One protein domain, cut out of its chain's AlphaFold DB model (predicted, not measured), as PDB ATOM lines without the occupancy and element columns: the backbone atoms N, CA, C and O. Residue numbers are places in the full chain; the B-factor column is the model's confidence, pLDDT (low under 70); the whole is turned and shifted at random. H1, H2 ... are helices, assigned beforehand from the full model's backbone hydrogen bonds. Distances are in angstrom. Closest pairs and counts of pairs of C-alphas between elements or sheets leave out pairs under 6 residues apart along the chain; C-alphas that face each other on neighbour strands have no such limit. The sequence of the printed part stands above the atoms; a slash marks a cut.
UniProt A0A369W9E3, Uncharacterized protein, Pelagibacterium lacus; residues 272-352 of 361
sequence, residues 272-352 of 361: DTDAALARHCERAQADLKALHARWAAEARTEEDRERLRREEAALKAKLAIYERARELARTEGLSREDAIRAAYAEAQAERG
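Overview. This is residues 272 to 352 of the 361 residues of an uncharacterized protein of Pelagibacterium lacus (UniProt A0A369W9E3). This is a long helical hairpin, H1 and H2 side by side, with a shorter helix, H3, folded back at a steep angle from the end of H2. H3 packs on the last part of H2, meets H1 only with its first residue, Arg 336, and then heads away from H1. The printed part has 81 residues with three named helices, in the order H1, H2, H3, and no named strand; the class is all helix. The whole is loose, with a radius of gyration of the C-alphas of 14.9 A, and its outline is flat, spanning 47 by 30 by 14 A.

Along the chain. Find C-alpha 272 at (-31.805, -20.030, 78.076), where H1 begins; it takes residues 272 to 298 and measures 38.7 A from first to last C-alpha. Next look at C-alpha 302 at (-35.785, 13.142, 106.026), where H2 begins; it takes residues 302 to 332, measures 44.1 A and is the longest helix, with 31 residues. H3 takes residues 336 to 351 and measures 23.1 A, ending at C-alpha 351 at (-34.797, 10.524, 79.691).

Arrangement. Start with the helical hairpin of H1 and H2, which touch and run opposite ways at a shallow tilt of 13 degrees. Their closest C-alphas are those of Ala 284 and Leu 319, 5.7 A apart. From H2 go on to H3: the two touch, and they run opposite ways at a steep tilt of 56 degrees. H2 touches H3 with residues 321 to 329 alone, and the closest C-alphas of the two helices are those of Ala 325 and Ala 339, 4.6 A apart. H1 and H3 touch through residues 273 to 277 of H1 and residue 336 of H3 alone, running the same way at a steep tilt of 52 degrees; the closest C-alphas, of Thr 273 and Arg 336, are 5.6 A apart. The helix packing is mostly crossed, but only just, with 1 of the 3 touching pairs at a shallow tilt. In the backbone of H2 every O i to N i+4 pair is within hydrogen-bond range, against 22 of 23 in H1 and 11 of 12 in H3.

Size, cuts and confidence. Look for the two C-alphas farthest apart at Arg 300 and Gly 333, 47.0 A from each other. The C-alphas of the first and last printed residues, Asp 272 and Gly 352, are 33.3 A apart. The printed part has no cut, and the links H1 to H2 and H2 to H3 are both tight, with 3 residues each. The mean pLDDT of the printed part is 88.4, and residue 352 is the one printed residue under 70.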
ATOM      1  N   ASP A 272     -32.683 -20.449  76.981       79.94
ATOM      2  CA  ASP A 272     -31.805 -20.030  78.076       79.94
ATOM      3  C   ASP A 272     -31.762 -18.507  78.308       79.94
ATOM      4  O   ASP A 272     -31.513 -18.062  79.434       79.94
ATOM      5  N   THR A 273     -32.037 -17.694  77.282       83.50
ATOM      6  CA  THR A 273     -31.942 -16.224  77.366       83.50
ATOM      7  C   THR A 273     -33.108 -15.619  78.153       83.50
ATOM      8  O   THR A 273     -32.873 -14.833  79.074       83.50
ATOM      9  N   ASP A 274     -34.352 -16.022  77.860       86.06
ATOM     10  CA  ASP A 274     -35.537 -15.538  78.591       86.06
ATOM     11  C   ASP A 274     -35.478 -15.941  80.067       86.06
ATOM     12  O   ASP A 274     -35.731 -15.125  80.953       86.06
ATOM     13  N   ALA A 275     -35.071 -17.186  80.338       84.94
ATOM     14  CA  ALA A 275     -34.924 -17.699  81.695       84.94
ATOM     15  C   ALA A 275     -33.841 -16.942  82.486       84.94
ATOM     16  O   ALA A 275     -34.001 -16.690  83.680       84.94
ATOM     17  N   ALA A 276     -32.737 -16.555  81.838       81.31
ATOM     18  CA  ALA A 276     -31.700 -15.751  82.477       81.31
ATOM     19  C   ALA A 276     -32.192 -14.338  82.821       81.31
ATOM     20  O   ALA A 276     -31.963 -13.877  83.941       81.31
ATOM     21  N   LEU A 277     -32.888 -13.668  81.899       87.44
ATOM     22  CA  LEU A 277     -33.447 -12.331  82.133       87.44
ATOM     23  C   LEU A 277     -34.555 -12.353  83.195       87.44
ATOM     24  O   LEU A 277     -34.579 -11.479  84.060       87.44
ATOM     25  N   ALA A 278     -35.390 -13.397  83.222       90.06
ATOM     26  CA  ALA A 278     -36.394 -13.597  84.266       90.06
ATOM     27  C   ALA A 278     -35.773 -13.637  85.674       90.06
ATOM     28  O   ALA A 278     -36.242 -12.938  86.571       90.06
ATOM     29  N   ARG A 279     -34.656 -14.360  85.853       89.88
ATOM     30  CA  ARG A 279     -33.923 -14.392  87.134       89.88
ATOM     31  C   ARG A 279     -33.385 -13.016  87.547       89.88
ATOM     32  O   ARG A 279     -33.330 -12.710  88.737       89.88
ATOM     33  N   HIS A 280     -32.987 -12.178  86.587       87.75
ATOM     34  CA  HIS A 280     -32.572 -10.802  86.876       87.75
ATOM     35  C   HIS A 280     -33.751  -9.927  87.334       87.75
ATOM     36  O   HIS A 280     -33.586  -9.174  88.296       87.75
ATOM     37  N   CYS A 281     -34.934 -10.068  86.719       90.06
ATOM     38  CA  CYS A 281     -36.167  -9.410  87.174       90.06
ATOM     39  C   CYS A 281     -36.550  -9.849  88.595       90.06
ATOM     40  O   CYS A 281     -36.768  -9.001  89.457       90.06
ATOM     41  N   GLU A 282     -36.569 -11.158  88.864       91.38
ATOM     42  CA  GLU A 282     -36.899 -11.714  90.185       91.38
ATOM     43  C   GLU A 282     -35.964 -11.184  91.277       91.38
ATOM     44  O   GLU A 282     -36.417 -10.766  92.344       91.38
ATOM     45  N   ARG A 283     -34.653 -11.132  91.003       88.06
ATOM     46  CA  ARG A 283     -33.681 -10.559  91.941       88.06
ATOM     47  C   ARG A 283     -33.930  -9.065  92.173       88.06
ATOM     48  O   ARG A 283     -33.950  -8.644  93.323       88.06
ATOM     49  N   ALA A 284     -34.162  -8.276  91.121       85.12
ATOM     50  CA  ALA A 284     -34.440  -6.844  91.267       85.12
ATOM     51  C   ALA A 284     -35.733  -6.575  92.064       85.12
ATOM     52  O   ALA A 284     -35.780  -5.650  92.874       85.12
ATOM     53  N   GLN A 285     -36.764  -7.407  91.891       94.62
ATOM     54  CA  GLN A 285     -37.997  -7.352  92.684       94.62
ATOM     55  C   GLN A 285     -37.758  -7.728  94.153       94.62
ATOM     56  O   GLN A 285     -38.297  -7.078  95.052       94.62
ATOM     57  N   ALA A 286     -36.936  -8.749  94.413       91.06
ATOM     58  CA  ALA A 286     -36.551  -9.127  95.770       91.06
ATOM     59  C   ALA A 286     -35.773  -8.002  96.475       91.06
ATOM     60  O   ALA A 286     -36.083  -7.684  97.625       91.06
ATOM     61  N   ASP A 287     -34.839  -7.356  95.772       86.88
ATOM     62  CA  ASP A 287     -34.082  -6.205  96.274       86.88
ATOM     63  C   ASP A 287     -35.020  -5.028  96.602       86.88
ATOM     64  O   ASP A 287     -34.921  -4.436  97.678       86.88
ATOM     65  N   LEU A 288     -35.990  -4.727  95.727       93.56
ATOM     66  CA  LEU A 288     -36.990  -3.676  95.962       93.56
ATOM     67  C   LEU A 288     -37.845  -3.975  97.204       93.56
ATOM     68  O   LEU A 288     -38.071  -3.100  98.040       93.56
ATOM     69  N   LYS A 289     -38.276  -5.230  97.367       94.62
ATOM     70  CA  LYS A 289     -39.036  -5.674  98.544       94.62
ATOM     71  C   LYS A 289     -38.212  -5.552  99.827       94.62
ATOM     72  O   LYS A 289     -38.735  -5.115 100.853       94.62
ATOM     73  N   ALA A 290     -36.932  -5.920  99.781       91.31
ATOM     74  CA  ALA A 290     -36.017  -5.770 100.908       91.31
ATOM     75  C   ALA A 290     -35.799  -4.292 101.266       91.31
ATOM     76  O   ALA A 290     -35.809  -3.939 102.446       91.31
ATOM     77  N   LEU A 291     -35.683  -3.415 100.264       91.75
ATOM     78  CA  LEU A 291     -35.588  -1.971 100.468       91.75
ATOM     79  C   LEU A 291     -36.835  -1.412 101.164       91.75
ATOM     80  O   LEU A 291     -36.712  -0.650 102.119       91.75
ATOM     81  N   HIS A 292     -38.035  -1.813 100.739       92.75
ATOM     82  CA  HIS A 292     -39.284  -1.396 101.392       92.75
ATOM     83  C   HIS A 292     -39.376  -1.888 102.840       92.75
ATOM     84  O   HIS A 292     -39.812  -1.140 103.715       92.75
ATOM     85  N   ALA A 293     -38.908  -3.107 103.122       90.69
ATOM     86  CA  ALA A 293     -38.821  -3.609 104.491       90.69
ATOM     87  C   ALA A 293     -37.848  -2.777 105.350       90.69
ATOM     88  O   ALA A 293     -38.168  -2.446 106.492       90.69
ATOM     89  N   ARG A 294     -36.696  -2.374 104.793       86.75
ATOM     90  CA  ARG A 294     -35.745  -1.465 105.456       86.75
ATOM     91  C   ARG A 294     -36.332  -0.077 105.675       86.75
ATOM     92  O   ARG A 294     -36.143   0.495 106.744       86.75
ATOM     93  N   TRP A 295     -37.094   0.445 104.715       85.94
ATOM     94  CA  TRP A 295     -37.771   1.738 104.838       85.94
ATOM     95  C   TRP A 295     -38.665   1.778 106.081       85.94
ATOM     96  O   TRP A 295     -38.603   2.735 106.852       85.94
ATOM     97  N   ALA A 296     -39.416   0.705 106.339       81.50
ATOM     98  CA  ALA A 296     -40.260   0.595 107.527       81.50
ATOM     99  C   ALA A 296     -39.473   0.613 108.857       81.50
ATOM    100  O   ALA A 296     -40.026   1.006 109.881       81.50
ATOM    101  N   ALA A 297     -38.195   0.217 108.852       82.50
ATOM    102  CA  ALA A 297     -37.359   0.110 110.051       82.50
ATOM    103  C   ALA A 297     -36.411   1.309 110.276       82.50
ATOM    104  O   ALA A 297     -36.134   1.676 111.423       82.50
ATOM    105  N   GLU A 298     -35.897   1.913 109.200       80.31
ATOM    106  CA  GLU A 298     -34.724   2.804 109.234       80.31
ATOM    107  C   GLU A 298     -35.035   4.281 108.929       80.31
ATOM    108  O   GLU A 298     -34.220   5.139 109.257       80.31
ATOM    109  N   ALA A 299     -36.191   4.623 108.348       77.88
ATOM    110  CA  ALA A 299     -36.477   5.977 107.850       77.88
ATOM    111  C   ALA A 299     -36.866   6.993 108.949       77.88
ATOM    112  O   ALA A 299     -37.976   7.539 108.969       77.88
ATOM    113  N   ARG A 300     -35.935   7.241 109.876       85.56
ATOM    114  CA  ARG A 300     -36.120   8.111 111.047       85.56
ATOM    115  C   ARG A 300     -35.944   9.592 110.726       85.56
ATOM    116  O   ARG A 300     -36.555  10.423 111.393       85.56
ATOM    117  N   THR A 301     -35.153   9.918 109.706       93.00
ATOM    118  CA  THR A 301     -34.875  11.296 109.275       93.00
ATOM    119  C   THR A 301     -35.332  11.540 107.833       93.00
ATOM    120  O   THR A 301     -35.588  10.596 107.082       93.00
ATOM    121  N   GLU A 302     -35.458  12.808 107.424       89.00
ATOM    122  CA  GLU A 302     -35.785  13.142 106.026       89.00
ATOM    123  C   GLU A 302     -34.631  12.801 105.072       89.00
ATOM    124  O   GLU A 302     -34.876  12.356 103.954       89.00
ATOM    125  N   GLU A 303     -33.386  12.901 105.539       87.94
ATOM    126  CA  GLU A 303     -32.203  12.501 104.774       87.94
ATOM    127  C   GLU A 303     -32.192  10.987 104.500       87.94
ATOM    128  O   GLU A 303     -31.949  10.558 103.371       87.94
ATOM    129  N   ASP A 304     -32.561  10.166 105.492       84.06
ATOM    130  CA  ASP A 304     -32.732   8.721 105.296       84.06
ATOM    131  C   ASP A 304     -33.826   8.420 104.265       84.06
ATOM    132  O   ASP A 304     -33.652   7.545 103.414       84.06
ATOM    133  N   ARG A 305     -34.942   9.160 104.297       89.38
ATOM    134  CA  ARG A 305     -36.028   9.005 103.316       89.38
ATOM    135  C   ARG A 305     -35.582   9.398 101.920       89.38
ATOM    136  O   ARG A 305     -35.928   8.709 100.966       89.38
ATOM    137  N   GLU A 306     -34.821  10.476 101.772       89.12
ATOM    138  CA  GLU A 306     -34.318  10.899 100.468       89.12
ATOM    139  C   GLU A 306     -33.303   9.897  99.902       89.12
ATOM    140  O   GLU A 306     -33.402   9.521  98.731       89.12
ATOM    141  N   ARG A 307     -32.393   9.383 100.742       87.38
ATOM    142  CA  ARG A 307     -31.472   8.296 100.372       87.38
ATOM    143  C   ARG A 307     -32.238   7.064  99.881       87.38
ATOM    144  O   ARG A 307     -31.947   6.563  98.797       87.38
ATOM    145  N   LEU A 308     -33.250   6.627 100.632       88.12
ATOM    146  CA  LEU A 308     -34.080   5.471 100.276       88.12
ATOM    147  C   LEU A 308     -34.916   5.709  99.008       88.12
ATOM    148  O   LEU A 308     -35.021   4.802  98.190       88.12
ATOM    149  N   ARG A 309     -35.451   6.920  98.778       92.44
ATOM    150  CA  ARG A 309     -36.149   7.274  97.522       92.44
ATOM    151  C   ARG A 309     -35.224   7.170  96.308       92.44
ATOM    152  O   ARG A 309     -35.647   6.682  95.263       92.44
ATOM    153  N   ARG A 310     -33.965   7.609  96.431       88.38
ATOM    154  CA  ARG A 310     -32.963   7.477  95.355       88.38
ATOM    155  C   ARG A 310     -32.634   6.009  95.080       88.38
ATOM    156  O   ARG A 310     -32.571   5.612  93.919       88.38
ATOM    157  N   GLU A 311     -32.472   5.206  96.131       88.75
ATOM    158  CA  GLU A 311     -32.238   3.760  96.020       88.75
ATOM    159  C   GLU A 311     -33.438   3.042  95.373       88.75
ATOM    160  O   GLU A 311     -33.265   2.241  94.455       88.75
ATOM    161  N   GLU A 312     -34.665   3.403  95.760       94.25
ATOM    162  CA  GLU A 312     -35.896   2.861  95.177       94.25
ATOM    163  C   GLU A 312     -36.022   3.220  93.692       94.25
ATOM    164  O   GLU A 312     -36.321   2.358  92.864       94.25
ATOM    165  N   ALA A 313     -35.763   4.481  93.333       90.69
ATOM    166  CA  ALA A 313     -35.789   4.936  91.948       90.69
ATOM    167  C   ALA A 313     -34.757   4.191  91.081       90.69
ATOM    168  O   ALA A 313     -35.062   3.819  89.946       90.69
ATOM    169  N   ALA A 314     -33.562   3.924  91.621       84.44
ATOM    170  CA  ALA A 314     -32.526   3.158  90.935       84.44
ATOM    171  C   ALA A 314     -32.939   1.691  90.715       84.44
ATOM    172  O   ALA A 314     -32.780   1.168  89.610       84.44
ATOM    173  N   LEU A 315     -33.517   1.032  91.726       87.56
ATOM    174  CA  LEU A 315     -34.003  -0.347  91.603       87.56
ATOM    175  C   LEU A 315     -35.177  -0.464  90.622       87.56
ATOM    176  O   LEU A 315     -35.187  -1.382  89.802       87.56
ATOM    177  N   LYS A 316     -36.122   0.487  90.640       93.19
ATOM    178  CA  LYS A 316     -37.225   0.544  89.664       93.19
ATOM    179  C   LYS A 316     -36.714   0.722  88.236       93.19
ATOM    180  O   LYS A 316     -37.174   0.022  87.340       93.19
ATOM    181  N   ALA A 317     -35.736   1.604  88.025       88.12
ATOM    182  CA  ALA A 317     -35.119   1.785  86.712       88.12
ATOM    183  C   ALA A 317     -34.426   0.501  86.228       88.12
ATOM    184  O   ALA A 317     -34.607   0.088  85.085       88.12
ATOM    185  N   LYS A 318     -33.684  -0.174  87.115       88.19
ATOM    186  CA  LYS A 318     -33.025  -1.450  86.814       88.19
ATOM    187  C   LYS A 318     -34.026  -2.554  86.455       88.19
ATOM    188  O   LYS A 318     -33.778  -3.304  85.516       88.19
ATOM    189  N   LEU A 319     -35.145  -2.647  87.176       92.75
ATOM    190  CA  LEU A 319     -36.213  -3.603  86.871       92.75
ATOM    191  C   LEU A 319     -36.820  -3.338  85.486       92.75
ATOM    192  O   LEU A 319     -36.901  -4.268  84.689       92.75
ATOM    193  N   ALA A 320     -37.146  -2.078  85.178       92.62
ATOM    194  CA  ALA A 320     -37.699  -1.690  83.881       92.62
ATOM    195  C   ALA A 320     -36.756  -2.047  82.716       92.62
ATOM    196  O   ALA A 320     -37.201  -2.582  81.704       92.62
ATOM    197  N   ILE A 321     -35.444  -1.837  82.882       91.94
ATOM    198  CA  ILE A 321     -34.434  -2.231  81.884       91.94
ATOM    199  C   ILE A 321     -34.455  -3.745  81.641       91.94
ATOM    200  O   ILE A 321     -34.392  -4.172  80.493       91.94
ATOM    201  N   TYR A 322     -34.537  -4.574  82.686       91.62
ATOM    202  CA  TYR A 322     -34.559  -6.029  82.497       91.62
ATOM    203  C   TYR A 322     -35.875  -6.536  81.915       91.62
ATOM    204  O   TYR A 322     -35.850  -7.460  81.106       91.62
ATOM    205  N   GLU A 323     -37.004  -5.936  82.286       95.00
ATOM    206  CA  GLU A 323     -38.302  -6.251  81.685       95.00
ATOM    207  C   GLU A 323     -38.305  -5.906  80.192       95.00
ATOM    208  O   GLU A 323     -38.689  -6.744  79.376       95.00
ATOM    209  N   ARG A 324     -37.760  -4.741  79.822       96.31
ATOM    210  CA  ARG A 324     -37.615  -4.339  78.422       96.31
ATOM    211  C   ARG A 324     -36.620  -5.211  77.660       96.31
ATOM    212  O   ARG A 324     -36.920  -5.665  76.564       96.31
ATOM    213  N   ALA A 325     -35.471  -5.536  78.252       90.56
ATOM    214  CA  ALA A 325     -34.511  -6.466  77.654       90.56
ATOM    215  C   ALA A 325     -35.138  -7.849  77.422       90.56
ATOM    216  O   ALA A 325     -34.876  -8.501  76.416       90.56
ATOM    217  N   ARG A 326     -35.993  -8.305  78.339       95.19
ATOM    218  CA  ARG A 326     -36.724  -9.565  78.192       95.19
ATOM    219  C   ARG A 326     -37.730  -9.507  77.046       95.19
ATOM    220  O   ARG A 326     -37.855 -10.479  76.309       95.19
ATOM    221  N   GLU A 327     -38.427  -8.385  76.888       95.31
ATOM    222  CA  GLU A 327     -39.317  -8.146  75.753       95.31
ATOM    223  C   GLU A 327     -38.547  -8.174  74.427       95.31
ATOM    224  O   GLU A 327     -38.874  -8.994  73.575       95.31
ATOM    225  N   LEU A 328     -37.468  -7.394  74.305       92.44
ATOM    226  CA  LEU A 328     -36.629  -7.342  73.100       92.44
ATOM    227  C   LEU A 328     -36.027  -8.712  72.755       92.44
ATOM    228  O   LEU A 328     -36.032  -9.126  71.600       92.44
ATOM    229  N   ALA A 329     -35.567  -9.471  73.753       92.00
ATOM    230  CA  ALA A 329     -35.079 -10.829  73.529       92.00
ATOM    231  C   ALA A 329     -36.168 -11.751  72.948       92.00
ATOM    232  O   ALA A 329     -35.857 -12.615  72.132       92.00
ATOM    233  N   ARG A 330     -37.437 -11.572  73.341       91.88
ATOM    234  CA  ARG A 330     -38.571 -12.362  72.830       91.88
ATOM    235  C   ARG A 330     -39.023 -11.926  71.444       91.88
ATOM    236  O   ARG A 330     -39.346 -12.786  70.632       91.88
ATOM    237  N   THR A 331     -39.107 -10.621  71.203       94.00
ATOM    238  CA  THR A 331     -39.676 -10.064  69.969       94.00
ATOM    239  C   THR A 331     -38.660  -9.995  68.839       94.00
ATOM    240  O   THR A 331     -39.028 -10.197  67.687       94.00
ATOM    241  N   GLU A 332     -37.391  -9.736  69.155       93.50
ATOM    242  CA  GLU A 332     -36.335  -9.467  68.169       93.50
ATOM    243  C   GLU A 332     -35.270 -10.569  68.100       93.50
ATOM    244  O   GLU A 332     -34.345 -10.485  67.297       93.50
ATOM    245  N   GLY A 333     -35.363 -11.615  68.928       90.12
ATOM    246  CA  GLY A 333     -34.386 -12.707  68.894       90.12
ATOM    247  C   GLY A 333     -33.011 -12.342  69.456       90.12
ATOM    248  O   GLY A 333     -32.042 -13.062  69.220       90.12
ATOM    249  N   LEU A 334     -32.899 -11.226  70.184       89.88
ATOM    250  CA  LEU A 334     -31.614 -10.727  70.666       89.88
ATOM    251  C   LEU A 334     -30.972 -11.661  71.696       89.88
ATOM    252  O   LEU A 334     -31.632 -12.264  72.550       89.88
ATOM    253  N   SER A 335     -29.637 -11.709  71.666       89.25
ATOM    254  CA  SER A 335     -28.853 -12.305  72.745       89.25
ATOM    255  C   SER A 335     -29.114 -11.559  74.059       89.25
ATOM    256  O   SER A 335     -29.470 -10.380  74.063       89.25
ATOM    257  N   ARG A 336     -28.872 -12.213  75.202       90.00
ATOM    258  CA  ARG A 336     -29.015 -11.578  76.525       90.00
ATOM    259  C   ARG A 336     -28.282 -10.235  76.610       90.00
ATOM    260  O   ARG A 336     -28.815  -9.274  77.151       90.00
ATOM    261  N   GLU A 337     -27.039 -10.191  76.134       86.25
ATOM    262  CA  GLU A 337     -26.188  -9.006  76.255       86.25
ATOM    263  C   GLU A 337     -26.647  -7.878  75.335       86.25
ATOM    264  O   GLU A 337     -26.635  -6.716  75.746       86.25
ATOM    265  N   ASP A 338     -27.080  -8.215  74.122       88.00
ATOM    266  CA  ASP A 338     -27.549  -7.225  73.157       88.00
ATOM    267  C   ASP A 338     -28.923  -6.681  73.543       88.00
ATOM    268  O   ASP A 338     -29.130  -5.473  73.473       88.00
ATOM    269  N   ALA A 339     -29.814  -7.523  74.074       89.19
ATOM    270  CA  ALA A 339     -31.114  -7.094  74.580       89.19
ATOM    271  C   ALA A 339     -30.983  -6.136  75.776       89.19
ATOM    272  O   ALA A 339     -31.663  -5.114  75.840       89.19
ATOM    273  N   ILE A 340     -30.061  -6.425  76.705       88.25
ATOM    274  CA  ILE A 340     -29.749  -5.522  77.822       88.25
ATOM    275  C   ILE A 340     -29.172  -4.201  77.303       88.25
ATOM    276  O   ILE A 340     -29.554  -3.136  77.786       88.25
ATOM    277  N   ARG A 341     -28.259  -4.252  76.326       89.19
ATOM    278  CA  ARG A 341     -27.649  -3.049  75.742       89.19
ATOM    279  C   ARG A 341     -28.690  -2.184  75.027       89.19
ATOM    280  O   ARG A 341     -28.672  -0.970  75.211       89.19
ATOM    281  N   ALA A 342     -29.586  -2.800  74.261       90.12
ATOM    282  CA  ALA A 342     -30.660  -2.122  73.541       90.12
ATOM    283  C   ALA A 342     -31.660  -1.464  74.504       90.12
ATOM    284  O   ALA A 342     -31.888  -0.261  74.406       90.12
ATOM    285  N   ALA A 343     -32.144  -2.195  75.515       91.75
ATOM    286  CA  ALA A 343     -33.029  -1.642  76.543       91.75
ATOM    287  C   ALA A 343     -32.386  -0.468  77.303       91.75
ATOM    288  O   ALA A 343     -33.051   0.503  77.661       91.75
ATOM    289  N   TYR A 344     -31.074  -0.536  77.538       88.19
ATOM    290  CA  TYR A 344     -30.340   0.553  78.172       88.19
ATOM    291  C   TYR A 344     -30.251   1.795  77.274       88.19
ATOM    292  O   TYR A 344     -30.413   2.913  77.758       88.19
ATOM    293  N   ALA A 345     -30.028   1.604  75.972       88.50
ATOM    294  CA  ALA A 345     -29.999   2.690  74.997       88.50
ATOM    295  C   ALA A 345     -31.373   3.373  74.850       88.50
ATOM    296  O   ALA A 345     -31.436   4.601  74.818       88.50
ATOM    297  N   GLU A 346     -32.469   2.608  74.838       92.62
ATOM    298  CA  GLU A 346     -33.837   3.153  74.837       92.62
ATOM    299  C   GLU A 346     -34.113   3.985  76.098       92.62
ATOM    300  O   GLU A 346     -34.532   5.139  76.007       92.62
ATOM    301  N   ALA A 347     -33.782   3.452  77.280       86.88
ATOM    302  CA  ALA A 347     -33.970   4.157  78.548       86.88
ATOM    303  C   ALA A 347     -33.157   5.467  78.637       86.88
ATOM    304  O   ALA A 347     -33.577   6.422  79.297       86.88
ATOM    305  N   GLN A 348     -31.992   5.525  77.983       82.12
ATOM    306  CA  GLN A 348     -31.193   6.748  77.858       82.12
ATOM    307  C   GLN A 348     -31.840   7.767  76.913       82.12
ATOM    308  O   GLN A 348     -31.853   8.959  77.224       82.12
ATOM    309  N   ALA A 349     -32.387   7.305  75.788       85.38
ATOM    310  CA  ALA A 349     -33.039   8.163  74.806       85.38
ATOM    311  C   ALA A 349     -34.309   8.829  75.368       85.38
ATOM    312  O   ALA A 349     -34.518  10.022  75.153       85.38
ATOM    313  N   GLU A 350     -35.117   8.102  76.145       84.31
ATOM    314  CA  GLU A 350     -36.366   8.618  76.731       84.31
ATOM    315  C   GLU A 350     -36.153   9.680  77.818       84.31
ATOM    316  O   GLU A 350     -36.992  10.561  78.005       84.31
ATOM    317  N   ARG A 351     -35.039   9.618  78.557       72.25
ATOM    318  CA  ARG A 351     -34.797  10.524  79.691       72.25
ATOM    319  C   ARG A 351     -34.178  11.863  79.310       72.25
ATOM    320  O   ARG A 351     -34.100  12.726  80.180       72.25
ATOM    321  N   GLY A 352     -33.723  12.050  78.068       55.12
ATOM    322  CA  GLY A 352     -33.011  13.267  77.659       55.12
ATOM    323  C   GLY A 352     -31.836  13.630  78.588       55.12
ATOM    324  O   GLY A 352     -31.543  14.811  78.757       55.12
TER     325      GLY A 352